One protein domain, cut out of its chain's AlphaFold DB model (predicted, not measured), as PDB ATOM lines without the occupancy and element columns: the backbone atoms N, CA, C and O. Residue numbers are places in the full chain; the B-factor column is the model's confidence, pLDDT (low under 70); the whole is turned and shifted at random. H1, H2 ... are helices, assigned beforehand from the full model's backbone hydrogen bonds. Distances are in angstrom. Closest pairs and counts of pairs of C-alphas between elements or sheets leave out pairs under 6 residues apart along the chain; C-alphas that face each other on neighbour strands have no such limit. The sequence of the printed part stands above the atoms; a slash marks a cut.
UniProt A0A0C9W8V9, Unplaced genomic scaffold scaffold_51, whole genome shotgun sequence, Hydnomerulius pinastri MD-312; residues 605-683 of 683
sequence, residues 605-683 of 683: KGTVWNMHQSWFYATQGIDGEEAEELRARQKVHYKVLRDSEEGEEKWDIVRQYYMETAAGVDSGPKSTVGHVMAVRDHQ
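AT A GLANCE: This is residues 605 to 683 of the 683 residues of an uncharacterized protein of Hydnomerulius pinastri MD-312 (UniProt A0A0C9W8V9). The long helix H3 and helix H2 meet at their ends as a V, and H1 sits in its opening, packing on both; the short H4 lies off these three, beyond the end of H3. The printed part has 79 residues with four named helices, H1 to H4 in chain order, and no named strand: all helix. It is compact, with radius of gyration of the C-alphas 13.1 A and spans of 38 by 30 by 20 A.

HOW THE PARTS SIT: H3, residues 647 to 664, and H2, residues 627 to 643, touch only at the corner, closest at the C-alphas of Leu 641 and Gly 647, 5.0 A; their tilt is steep, 58 degrees, opposite ways. H1, residues 608 to 619, touches H3 with residues 611 to 615 alone, about perpendicular at 77 degrees; the closest C-alphas, Met 611 and Tyr 658, are 5.8 A apart. H1 touches residues 634 to 638 of H2 alone, at a steep tilt of 56 degrees, opposite ways; the closest C-alphas, Phe 616 and Gln 634, are 6.9 A apart. H4, residues 672 to 678, is apart from H1, H2 and H3. Every O i to N i+4 pair is within hydrogen-bond range in H2, H3 and H4, and 7 of 8 in H1.

IN THESE COORDINATES: H3 is 25.2 A long, H2 24.4 A, H1 16.3 A and H4 9.6 A. C-alpha 608 is at (114.744, 165.987, 168.475), C-alpha 678 at (115.990, 151.607, 182.635).

THE WHOLE: The C-alphas farthest apart, Glu 645 and Lys 670, are 38.1 A apart. The printed part has no cut and no long link. Residues 605 to 606 and 664 to 683 have pLDDT under 70.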
ATOM      1  N   LYS A 605     109.875 166.621 177.250       56.53
ATOM      2  CA  LYS A 605     109.469 167.233 175.967       56.53
ATOM      3  C   LYS A 605     110.409 166.693 174.899       56.53
ATOM      4  O   LYS A 605     111.602 166.989 174.982       56.53
ATOM      5  N   GLY A 606     109.883 165.854 174.003       67.31
ATOM      6  CA  GLY A 606     110.687 164.972 173.163       67.31
ATOM      7  C   GLY A 606     111.748 165.774 172.432       67.31
ATOM      8  O   GLY A 606     111.439 166.482 171.478       67.31
ATOM      9  N   THR A 607     112.992 165.729 172.915       88.75
ATOM     10  CA  THR A 607     114.076 166.426 172.227       88.75
ATOM     11  C   THR A 607     114.225 165.760 170.869       88.75
ATOM     12  O   THR A 607     114.014 164.555 170.746       88.75
ATOM     13  N   VAL A 608     114.576 166.525 169.837       90.94
ATOM     14  CA  VAL A 608     114.744 165.987 168.475       90.94
ATOM     15  C   VAL A 608     115.700 164.778 168.489       90.94
ATOM     16  O   VAL A 608     115.434 163.763 167.853       90.94
ATOM     17  N   TRP A 609     116.715 164.831 169.360       94.19
ATOM     18  CA  TRP A 609     117.547 163.696 169.762       94.19
ATOM     19  C   TRP A 609     116.768 162.525 170.398       94.19
ATOM     20  O   TRP A 609     116.808 161.431 169.855       94.19
ATOM     21  N   ASN A 610     116.034 162.706 171.505       91.94
ATOM     22  CA  ASN A 610     115.305 161.611 172.172       91.94
ATOM     23  C   ASN A 610     114.251 160.946 171.263       91.94
ATOM     24  O   ASN A 610     114.060 159.733 171.345       91.94
ATOM     25  N   MET A 611     113.570 161.725 170.413       94.75
ATOM     26  CA  MET A 611     112.608 161.197 169.437       94.75
ATOM     27  C   MET A 611     113.324 160.322 168.403       94.75
ATOM     28  O   MET A 611     112.922 159.178 168.186       94.75
ATOM     29  N   HIS A 612     114.443 160.809 167.848       95.94
ATOM     30  CA  HIS A 612     115.302 160.019 166.961       95.94
ATOM     31  C   HIS A 612     115.862 158.774 167.641       95.94
ATOM     32  O   HIS A 612     115.806 157.712 167.037       95.94
ATOM     33  N   GLN A 613     116.336 158.854 168.888       94.88
ATOM     34  CA  GLN A 613     116.843 157.682 169.603       94.88
ATOM     35  C   GLN A 613     115.767 156.605 169.749       94.88
ATOM     36  O   GLN A 613     116.041 155.436 169.482       94.88
ATOM     37  N   SER A 614     114.551 156.990 170.153       94.06
ATOM     38  CA  SER A 614     113.438 156.051 170.330       94.06
ATOM     39  C   SER A 614     113.053 155.374 169.016       94.06
ATOM     40  O   SER A 614     112.879 154.160 168.991       94.06
ATOM     41  N   TRP A 615     112.967 156.143 167.926       96.62
ATOM     42  CA  TRP A 615     112.707 155.618 166.585       96.62
ATOM     43  C   TRP A 615     113.852 154.718 166.098       96.62
ATOM     44  O   TRP A 615     113.624 153.557 165.780       96.62
ATOM     45  N   PHE A 616     115.096 155.201 166.128       96.75
ATOM     46  CA  PHE A 616     116.274 154.501 165.608       96.75
ATOM     47  C   PHE A 616     116.501 153.152 166.299       96.75
ATOM     48  O   PHE A 616     116.739 152.156 165.623       96.75
ATOM     49  N   TYR A 617     116.385 153.079 167.631       94.62
ATOM     50  CA  TYR A 617     116.528 151.802 168.343       94.62
ATOM     51  C   TYR A 617     115.385 150.812 168.074       94.62
ATOM     52  O   TYR A 617     115.558 149.634 168.373       94.62
ATOM     53  N   ALA A 618     114.243 151.265 167.551       94.75
ATOM     54  CA  ALA A 618     113.087 150.422 167.252       94.75
ATOM     55  C   ALA A 618     112.960 150.041 165.766       94.75
ATOM     56  O   ALA A 618     112.317 149.040 165.460       94.75
ATOM     57  N   THR A 619     113.542 150.824 164.850       94.50
ATOM     58  CA  THR A 619     113.445 150.606 163.393       94.50
ATOM     59  C   THR A 619     114.770 150.236 162.730       94.50
ATOM     60  O   THR A 619     114.758 149.500 161.750       94.50
ATOM     61  N   GLN A 620     115.900 150.727 163.252       92.44
ATOM     62  CA  GLN A 620     117.235 150.550 162.662       92.44
ATOM     63  C   GLN A 620     118.164 149.671 163.509       92.44
ATOM     64  O   GLN A 620     119.249 149.329 163.037       92.44
ATOM     65  N   GLY A 621     117.796 149.341 164.752       88.75
ATOM     66  CA  GLY A 621     118.591 148.486 165.636       88.75
ATOM     67  C   GLY A 621     118.666 147.050 165.120       88.75
ATOM     68  O   GLY A 621     117.632 146.444 164.854       88.75
ATOM     69  N   ILE A 622     119.881 146.515 164.976       91.38
ATOM     70  CA  ILE A 622     120.116 145.139 164.528       91.38
ATOM     71  C   ILE A 622     120.418 144.276 165.758       91.38
ATOM     72  O   ILE A 622     121.298 144.603 166.556       91.38
ATOM     73  N   ASP A 623     119.695 143.167 165.917       91.12
ATOM     74  CA  ASP A 623     119.933 142.223 167.011       91.12
ATOM     75  C   ASP A 623     121.336 141.601 166.895       91.12
ATOM     76  O   ASP A 623     121.634 140.872 165.948       91.12
ATOM     77  N   GLY A 624     122.193 141.876 167.883       92.00
ATOM     78  CA  GLY A 624     123.568 141.365 167.956       92.00
ATOM     79  C   GLY A 624     124.669 142.343 167.523       92.00
ATOM     80  O   GLY A 624     125.839 141.990 167.631       92.00
ATOM     81  N   GLU A 625     124.327 143.556 167.082       92.94
ATOM     82  CA  GLU A 625     125.293 144.647 166.864       92.94
ATOM     83  C   GLU A 625     125.901 145.129 168.195       92.94
ATOM     84  O   GLU A 625     125.229 145.139 169.233       92.94
ATOM     85  N   GLU A 626     127.171 145.546 168.186       96.19
ATOM     86  CA  GLU A 626     127.830 146.011 169.408       96.19
ATOM     87  C   GLU A 626     127.230 147.338 169.902       96.19
ATOM     88  O   GLU A 626     126.949 148.260 169.135       96.19
ATOM     89  N   ALA A 627     127.059 147.475 171.221       92.88
ATOM     90  CA  ALA A 627     126.433 148.654 171.818       92.88
ATOM     91  C   ALA A 627     127.224 149.961 171.582       92.88
ATOM     92  O   ALA A 627     126.646 151.045 171.663       92.88
ATOM     93  N   GLU A 628     128.530 149.897 171.313       95.19
ATOM     94  CA  GLU A 628     129.351 151.032 170.858       95.19
ATOM     95  C   GLU A 628     129.055 151.375 169.387       95.19
ATOM     96  O   GLU A 628     128.670 152.510 169.096       95.19
ATOM     97  N   GLU A 629     129.147 150.393 168.484       95.38
ATOM     98  CA  GLU A 629     128.896 150.549 167.044       95.38
ATOM     99  C   GLU A 629     127.482 151.082 166.771       95.38
ATOM    100  O   GLU A 629     127.324 152.111 166.109       95.38
ATOM    101  N   LEU A 630     126.462 150.498 167.402       95.19
ATOM    102  CA  LEU A 630     125.070 150.946 167.305       95.19
ATOM    103  C   LEU A 630     124.890 152.399 167.795       95.19
ATOM    104  O   LEU A 630     124.114 153.167 167.214       95.19
ATOM    105  N   ARG A 631     125.639 152.822 168.827       95.31
ATOM    106  CA  ARG A 631     125.661 154.221 169.304       95.31
ATOM    107  C   ARG A 631     126.428 155.147 168.354       95.31
ATOM    108  O   ARG A 631     126.057 156.319 168.240       95.31
ATOM    109  N   ALA A 632     127.458 154.669 167.660       96.38
ATOM    110  CA  ALA A 632     128.150 155.421 166.613       96.38
ATOM    111  C   ALA A 632     127.252 155.597 165.373       96.38
ATOM    112  O   ALA A 632     127.018 156.731 164.942       96.38
ATOM    113  N   ARG A 633     126.649 154.509 164.880       96.44
ATOM    114  CA  ARG A 633     125.700 154.488 163.755       96.44
ATOM    115  C   ARG A 633     124.483 155.378 164.026       96.44
ATOM    116  O   ARG A 633     124.093 156.149 163.150       96.44
ATOM    117  N   GLN A 634     123.968 155.393 165.260       96.94
ATOM    118  CA  GLN A 634     122.941 156.346 165.703       96.94
ATOM    119  C   GLN A 634     123.392 157.811 165.582       96.94
ATOM    120  O   GLN A 634     122.663 158.629 165.020       96.94
ATOM    121  N   LYS A 635     124.583 158.163 166.089       96.88
ATOM    122  CA  LYS A 635     125.117 159.539 166.027       96.88
ATOM    123  C   LYS A 635     125.339 160.001 164.582       96.88
ATOM    124  O   LYS A 635     125.041 161.154 164.269       96.88
ATOM    125  N   VAL A 636     125.831 159.119 163.708       96.94
ATOM    126  CA  VAL A 636     126.003 159.401 162.271       96.94
ATOM    127  C   VAL A 636     124.644 159.599 161.597       96.94
ATOM    128  O   VAL A 636     124.430 160.636 160.972       96.94
ATOM    129  N   HIS A 637     123.692 158.682 161.802       96.44
ATOM    130  CA  HIS A 637     122.337 158.806 161.255       96.44
ATOM    131  C   HIS A 637     121.637 160.084 161.746       96.44
ATOM    132  O   HIS A 637     120.935 160.717 160.962       96.44
ATOM    133  N   TYR A 638     121.820 160.497 163.005       96.62
ATOM    134  CA  TYR A 638     121.246 161.748 163.510       96.62
ATOM    135  C   TYR A 638     121.796 162.979 162.781       96.62
ATOM    136  O   TYR A 638     121.017 163.857 162.425       96.62
ATOM    137  N   LYS A 639     123.114 163.044 162.532       96.19
ATOM    138  CA  LYS A 639     123.726 164.139 161.757       96.19
ATOM    139  C   LYS A 639     123.170 164.174 160.333       96.19
ATOM    140  O   LYS A 639     122.573 165.167 159.946       96.19
ATOM    141  N   VAL A 640     123.245 163.057 159.607       96.00
ATOM    142  CA  VAL A 640     122.722 162.953 158.229       96.00
ATOM    143  C   VAL A 640     121.236 163.330 158.155       96.00
ATOM    144  O   VAL A 640     120.830 164.047 157.251       96.00
ATOM    145  N   LEU A 641     120.425 162.906 159.129       95.00
ATOM    146  CA  LEU A 641     118.997 163.229 159.200       95.00
ATOM    147  C   LEU A 641     118.719 164.699 159.573       95.00
ATOM    148  O   LEU A 641     117.695 165.252 159.183       95.00
ATOM    149  N   ARG A 642     119.600 165.334 160.350       94.12
ATOM    150  CA  ARG A 642     119.495 166.747 160.746       94.12
ATOM    151  C   ARG A 642     119.941 167.700 159.639       94.12
ATOM    152  O   ARG A 642     119.351 168.767 159.501       94.12
ATOM    153  N   ASP A 643     120.983 167.319 158.912       92.75
ATOM    154  CA  ASP A 643     121.710 168.196 157.993       92.75
ATOM    155  C   ASP A 643     121.270 167.988 156.519       92.75
ATOM    156  O   ASP A 643     121.739 168.688 155.625       92.75
ATOM    157  N   SER A 644     120.355 167.042 156.256       91.38
ATOM    158  CA  SER A 644     119.735 166.778 154.946       91.38
ATOM    159  C   SER A 644     118.449 167.587 154.735       91.38
ATOM    160  O   SER A 644     117.610 167.672 155.629       91.38
ATOM    161  N   GLU A 645     118.250 168.105 153.520       89.75
ATOM    162  CA  GLU A 645     117.015 168.784 153.087       89.75
ATOM    163  C   GLU A 645     115.807 167.825 153.045       89.75
ATOM    164  O   GLU A 645     114.736 168.144 153.554       89.75
ATOM    165  N   GLU A 646     116.015 166.576 152.601       84.75
ATOM    166  CA  GLU A 646     115.057 165.461 152.753       84.75
ATOM    167  C   GLU A 646     114.812 165.064 154.225       84.75
ATOM    168  O   GLU A 646     114.050 164.139 154.523       84.75
ATOM    169  N   GLY A 647     115.517 165.698 155.165       83.88
ATOM    170  CA  GLY A 647     115.397 165.440 156.587       83.88
ATOM    171  C   GLY A 647     113.999 165.733 157.114       83.88
ATOM    172  O   GLY A 647     113.552 165.007 157.993       83.88
ATOM    173  N   GLU A 648     113.279 166.736 156.595       89.75
ATOM    174  CA  GLU A 648     111.991 167.153 157.174       89.75
ATOM    175  C   GLU A 648     110.901 166.067 157.097       89.75
ATOM    176  O   GLU A 648     110.287 165.764 158.122       89.75
ATOM    177  N   GLU A 649     110.730 165.399 155.951       93.81
ATOM    178  CA  GLU A 649     109.784 164.277 155.802       93.81
ATOM    179  C   GLU A 649     110.155 163.104 156.725       93.81
ATOM    180  O   GLU A 649     109.318 162.540 157.434       93.81
ATOM    181  N   LYS A 650     111.448 162.769 156.787       94.00
ATOM    182  CA  LYS A 650     111.964 161.713 157.669       94.00
ATOM    183  C   LYS A 650     111.823 162.104 159.149       94.00
ATOM    184  O   LYS A 650     111.573 161.239 159.989       94.00
ATOM    185  N   TRP A 651     111.907 163.394 159.480       95.31
ATOM    186  CA  TRP A 651     111.584 163.920 160.805       95.31
ATOM    187  C   TRP A 651     110.093 163.828 161.115       95.31
ATOM    188  O   TRP A 651     109.776 163.575 162.273       95.31
ATOM    189  N   ASP A 652     109.184 163.961 160.146       94.94
ATOM    190  CA  ASP A 652     107.761 163.686 160.378       94.94
ATOM    191  C   ASP A 652     107.489 162.210 160.663       94.94
ATOM    192  O   ASP A 652     106.749 161.919 161.600       94.94
ATOM    193  N   ILE A 653     108.171 161.279 159.991       95.56
ATOM    194  CA  ILE A 653     108.103 159.846 160.338       95.56
ATOM    195  C   ILE A 653     108.592 159.611 161.782       95.56
ATOM    196  O   ILE A 653     107.940 158.906 162.557       95.56
ATOM    197  N   VAL A 654     109.703 160.242 162.190       95.94
ATOM    198  CA  VAL A 654     110.218 160.176 163.574       95.94
ATOM    199  C   VAL A 654     109.245 160.815 164.579       95.94
ATOM    200  O   VAL A 654     109.009 160.246 165.648       95.94
ATOM    201  N   ARG A 655     108.661 161.979 164.256       94.00
ATOM    202  CA  ARG A 655     107.666 162.683 165.087       94.00
ATOM    203  C   ARG A 655     106.394 161.850 165.241       94.00
ATOM    204  O   ARG A 655     105.908 161.709 166.359       94.00
ATOM    205  N   GLN A 656     105.884 161.278 164.152       95.00
ATOM    206  CA  GLN A 656     104.702 160.419 164.141       95.00
ATOM    207  C   GLN A 656     104.935 159.166 164.985       95.00
ATOM    208  O   GLN A 656     104.153 158.916 165.898       95.00
ATOM    209  N   TYR A 657     106.041 158.447 164.767       95.12
ATOM    210  CA  TYR A 657     106.399 157.275 165.572       95.12
ATOM    211  C   TYR A 657     106.518 157.611 167.069       95.12
ATOM    212  O   TYR A 657     106.029 156.868 167.924       95.12
ATOM    213  N   TYR A 658     107.135 158.748 167.409       92.94
ATOM    214  CA  TYR A 658     107.241 159.192 168.798       92.94
ATOM    215  C   TYR A 658     105.879 159.563 169.403       92.94
ATOM    216  O   TYR A 658     105.616 159.219 170.550       92.94
ATOM    217  N   MET A 659     104.990 160.220 168.651       90.38
ATOM    218  CA  MET A 659     103.630 160.515 169.117       90.38
ATOM    219  C   MET A 659     102.790 159.244 169.282       90.38
ATOM    220  O   MET A 659     102.096 159.113 170.285       90.38
ATOM    221  N   GLU A 660     102.881 158.294 168.353       92.69
ATOM    222  CA  GLU A 660     102.160 157.019 168.403       92.69
ATOM    223  C   GLU A 660     102.621 156.164 169.592       92.69
ATOM    224  O   GLU A 660     101.797 155.713 170.388       92.69
ATOM    225  N   THR A 661     103.935 156.030 169.798       89.19
ATOM    226  CA  THR A 661     104.483 155.290 170.949       89.19
ATOM    227  C   THR A 661     104.270 155.996 172.289       89.19
ATOM    228  O   THR A 661     104.011 155.319 173.283       89.19
ATOM    229  N   ALA A 662     104.317 157.332 172.346       81.56
ATOM    230  CA  ALA A 662     104.057 158.084 173.579       81.56
ATOM    231  C   ALA A 662     102.560 158.215 173.924       81.56
ATOM    232  O   ALA A 662     102.235 158.432 175.091       81.56
ATOM    233  N   ALA A 663     101.653 158.089 172.947       71.19
ATOM    234  CA  ALA A 663     100.204 158.096 173.170       71.19
ATOM    235  C   ALA A 663      99.626 156.690 173.407       71.19
ATOM    236  O   ALA A 663      98.728 156.536 174.232       71.19
ATOM    237  N   GLY A 664     100.144 155.664 172.722       60.75
ATOM    238  CA  GLY A 664      99.717 154.268 172.883       60.75
ATOM    239  C   GLY A 664     100.214 153.597 174.170       60.75
ATOM    240  O   GLY A 664      99.759 152.507 174.513       60.75
ATOM    241  N   VAL A 665     101.134 154.235 174.897       54.38
ATOM    242  CA  VAL A 665     101.694 153.738 176.157       54.38
ATOM    243  C   VAL A 665     101.439 154.756 177.266       54.38
ATOM    244  O   VAL A 665     102.060 155.818 177.288       54.38
ATOM    245  N   ASP A 666     100.606 154.389 178.248       49.28
ATOM    246  CA  ASP A 666     100.530 155.086 179.541       49.28
ATOM    247  C   ASP A 666     101.896 154.959 180.246       49.28
ATOM    248  O   ASP A 666     102.220 153.957 180.891       49.28
ATOM    249  N   SER A 667     102.759 155.946 179.997       48.12
ATOM    250  CA  SER A 667     104.222 155.840 180.111       48.12
ATOM    251  C   SER A 667     104.744 155.997 181.542       48.12
ATOM    252  O   SER A 667     105.787 156.605 181.796       48.12
ATOM    253  N   GLY A 668     104.040 155.397 182.501       48.47
ATOM    254  CA  GLY A 668     104.587 155.128 183.823       48.47
ATOM    255  C   GLY A 668     105.816 154.202 183.742       48.47
ATOM    256  O   GLY A 668     105.929 153.389 182.819       48.47
ATOM    257  N   PRO A 669     106.724 154.236 184.737       48.12
ATOM    258  CA  PRO A 669     108.004 153.503 184.725       48.12
ATOM    259  C   PRO A 669     107.890 151.961 184.766       48.12
ATOM    260  O   PRO A 669     108.885 151.267 184.952       48.12
ATOM    261  N   LYS A 670     106.681 151.412 184.598       45.69
ATOM    262  CA  LYS A 670     106.384 149.977 184.478       45.69
ATOM    263  C   LYS A 670     106.091 149.528 183.041       45.69
ATOM    264  O   LYS A 670     105.934 148.334 182.818       45.69
ATOM    265  N   SER A 671     106.022 150.454 182.081       50.31
ATOM    266  CA  SER A 671     105.986 150.108 180.657       50.31
ATOM    267  C   SER A 671     107.226 149.297 180.262       50.31
ATOM    268  O   SER A 671     108.327 149.564 180.752       50.31
ATOM    269  N   THR A 672     107.061 148.353 179.334       47.06
ATOM    270  CA  THR A 672     108.157 147.593 178.716       47.06
ATOM    271  C   THR A 672     109.172 148.512 178.034       47.06
ATOM    272  O   THR A 672     110.371 148.315 178.209       47.06
ATOM    273  N   VAL A 673     108.724 149.578 177.363       47.88
ATOM    274  CA  VAL A 673     109.601 150.616 176.782       47.88
ATOM    275  C   VAL A 673     110.390 151.341 177.881       47.88
ATOM    276  O   VAL A 673     111.591 151.576 177.747       47.88
ATOM    277  N   GLY A 674     109.738 151.625 179.014       49.53
ATOM    278  CA  GLY A 674     110.384 152.198 180.197       49.53
ATOM    279  C   GLY A 674     111.434 151.268 180.815       49.53
ATOM    280  O   GLY A 674     112.501 151.736 181.207       49.53
ATOM    281  N   HIS A 675     111.177 149.957 180.846       48.41
ATOM    282  CA  HIS A 675     112.151 148.953 181.289       48.41
ATOM    283  C   HIS A 675     113.327 148.809 180.311       48.41
ATOM    284  O   HIS A 675     114.467 148.739 180.760       48.41
ATOM    285  N   VAL A 676     113.092 148.842 178.994       53.16
ATOM    286  CA  VAL A 676     114.167 148.819 177.983       53.16
ATOM    287  C   VAL A 676     115.082 150.046 178.092       53.16
ATOM    288  O   VAL A 676     116.281 149.921 177.860       53.16
ATOM    289  N   MET A 677     114.569 151.212 178.507       52.25
ATOM    290  CA  MET A 677     115.428 152.345 178.884       52.25
ATOM    291  C   MET A 677     116.132 152.128 180.233       52.25
ATOM    292  O   MET A 677     117.349 152.257 180.300       52.25
ATOM    293  N   ALA A 678     115.412 151.746 181.292       47.78
ATOM    294  CA  ALA A 678     115.990 151.607 182.635       47.78
ATOM    295  C   ALA A 678     117.087 150.526 182.738       47.78
ATOM    296  O   ALA A 678     118.029 150.679 183.508       47.78
ATOM    297  N   VAL A 679     117.000 149.452 181.946       47.62
ATOM    298  CA  VAL A 679     118.041 148.409 181.868       47.62
ATOM    299  C   VAL A 679     119.297 148.902 181.130       47.62
ATOM    300  O   VAL A 679     120.384 148.389 181.385       47.62
ATOM    301  N   ARG A 680     119.178 149.918 180.259       52.62
ATOM    302  CA  ARG A 680     120.302 150.524 179.518       52.62
ATOM    303  C   ARG A 680     121.048 151.614 180.299       52.62
ATOM    304  O   ARG A 680     122.191 151.882 179.963       52.62
ATOM    305  N   ASP A 681     120.449 152.187 181.346       43.56
ATOM    306  CA  ASP A 681     121.111 153.128 182.275       43.56
ATOM    307  C   ASP A 681     121.849 152.401 183.438       43.56
ATOM    308  O   ASP A 681     122.301 153.029 184.401       43.56
ATOM    309  N   HIS A 682     121.946 151.066 183.381       44.84
ATOM    310  CA  HIS A 682     122.532 150.199 184.418       44.84
ATOM    311  C   HIS A 682     123.619 149.233 183.893       44.84
ATOM    312  O   HIS A 682     123.948 148.259 184.574       44.84
ATOM    313  N   GLN A 683     124.184 149.519 182.714       39.19
ATOM    314  CA  GLN A 683     125.385 148.888 182.145       39.19
ATOM    315  C   GLN A 683     126.333 149.974 181.626       39.19
ATOM    316  O   GLN A 683     127.546 149.833 181.879       39.19
TER     317      GLN A 683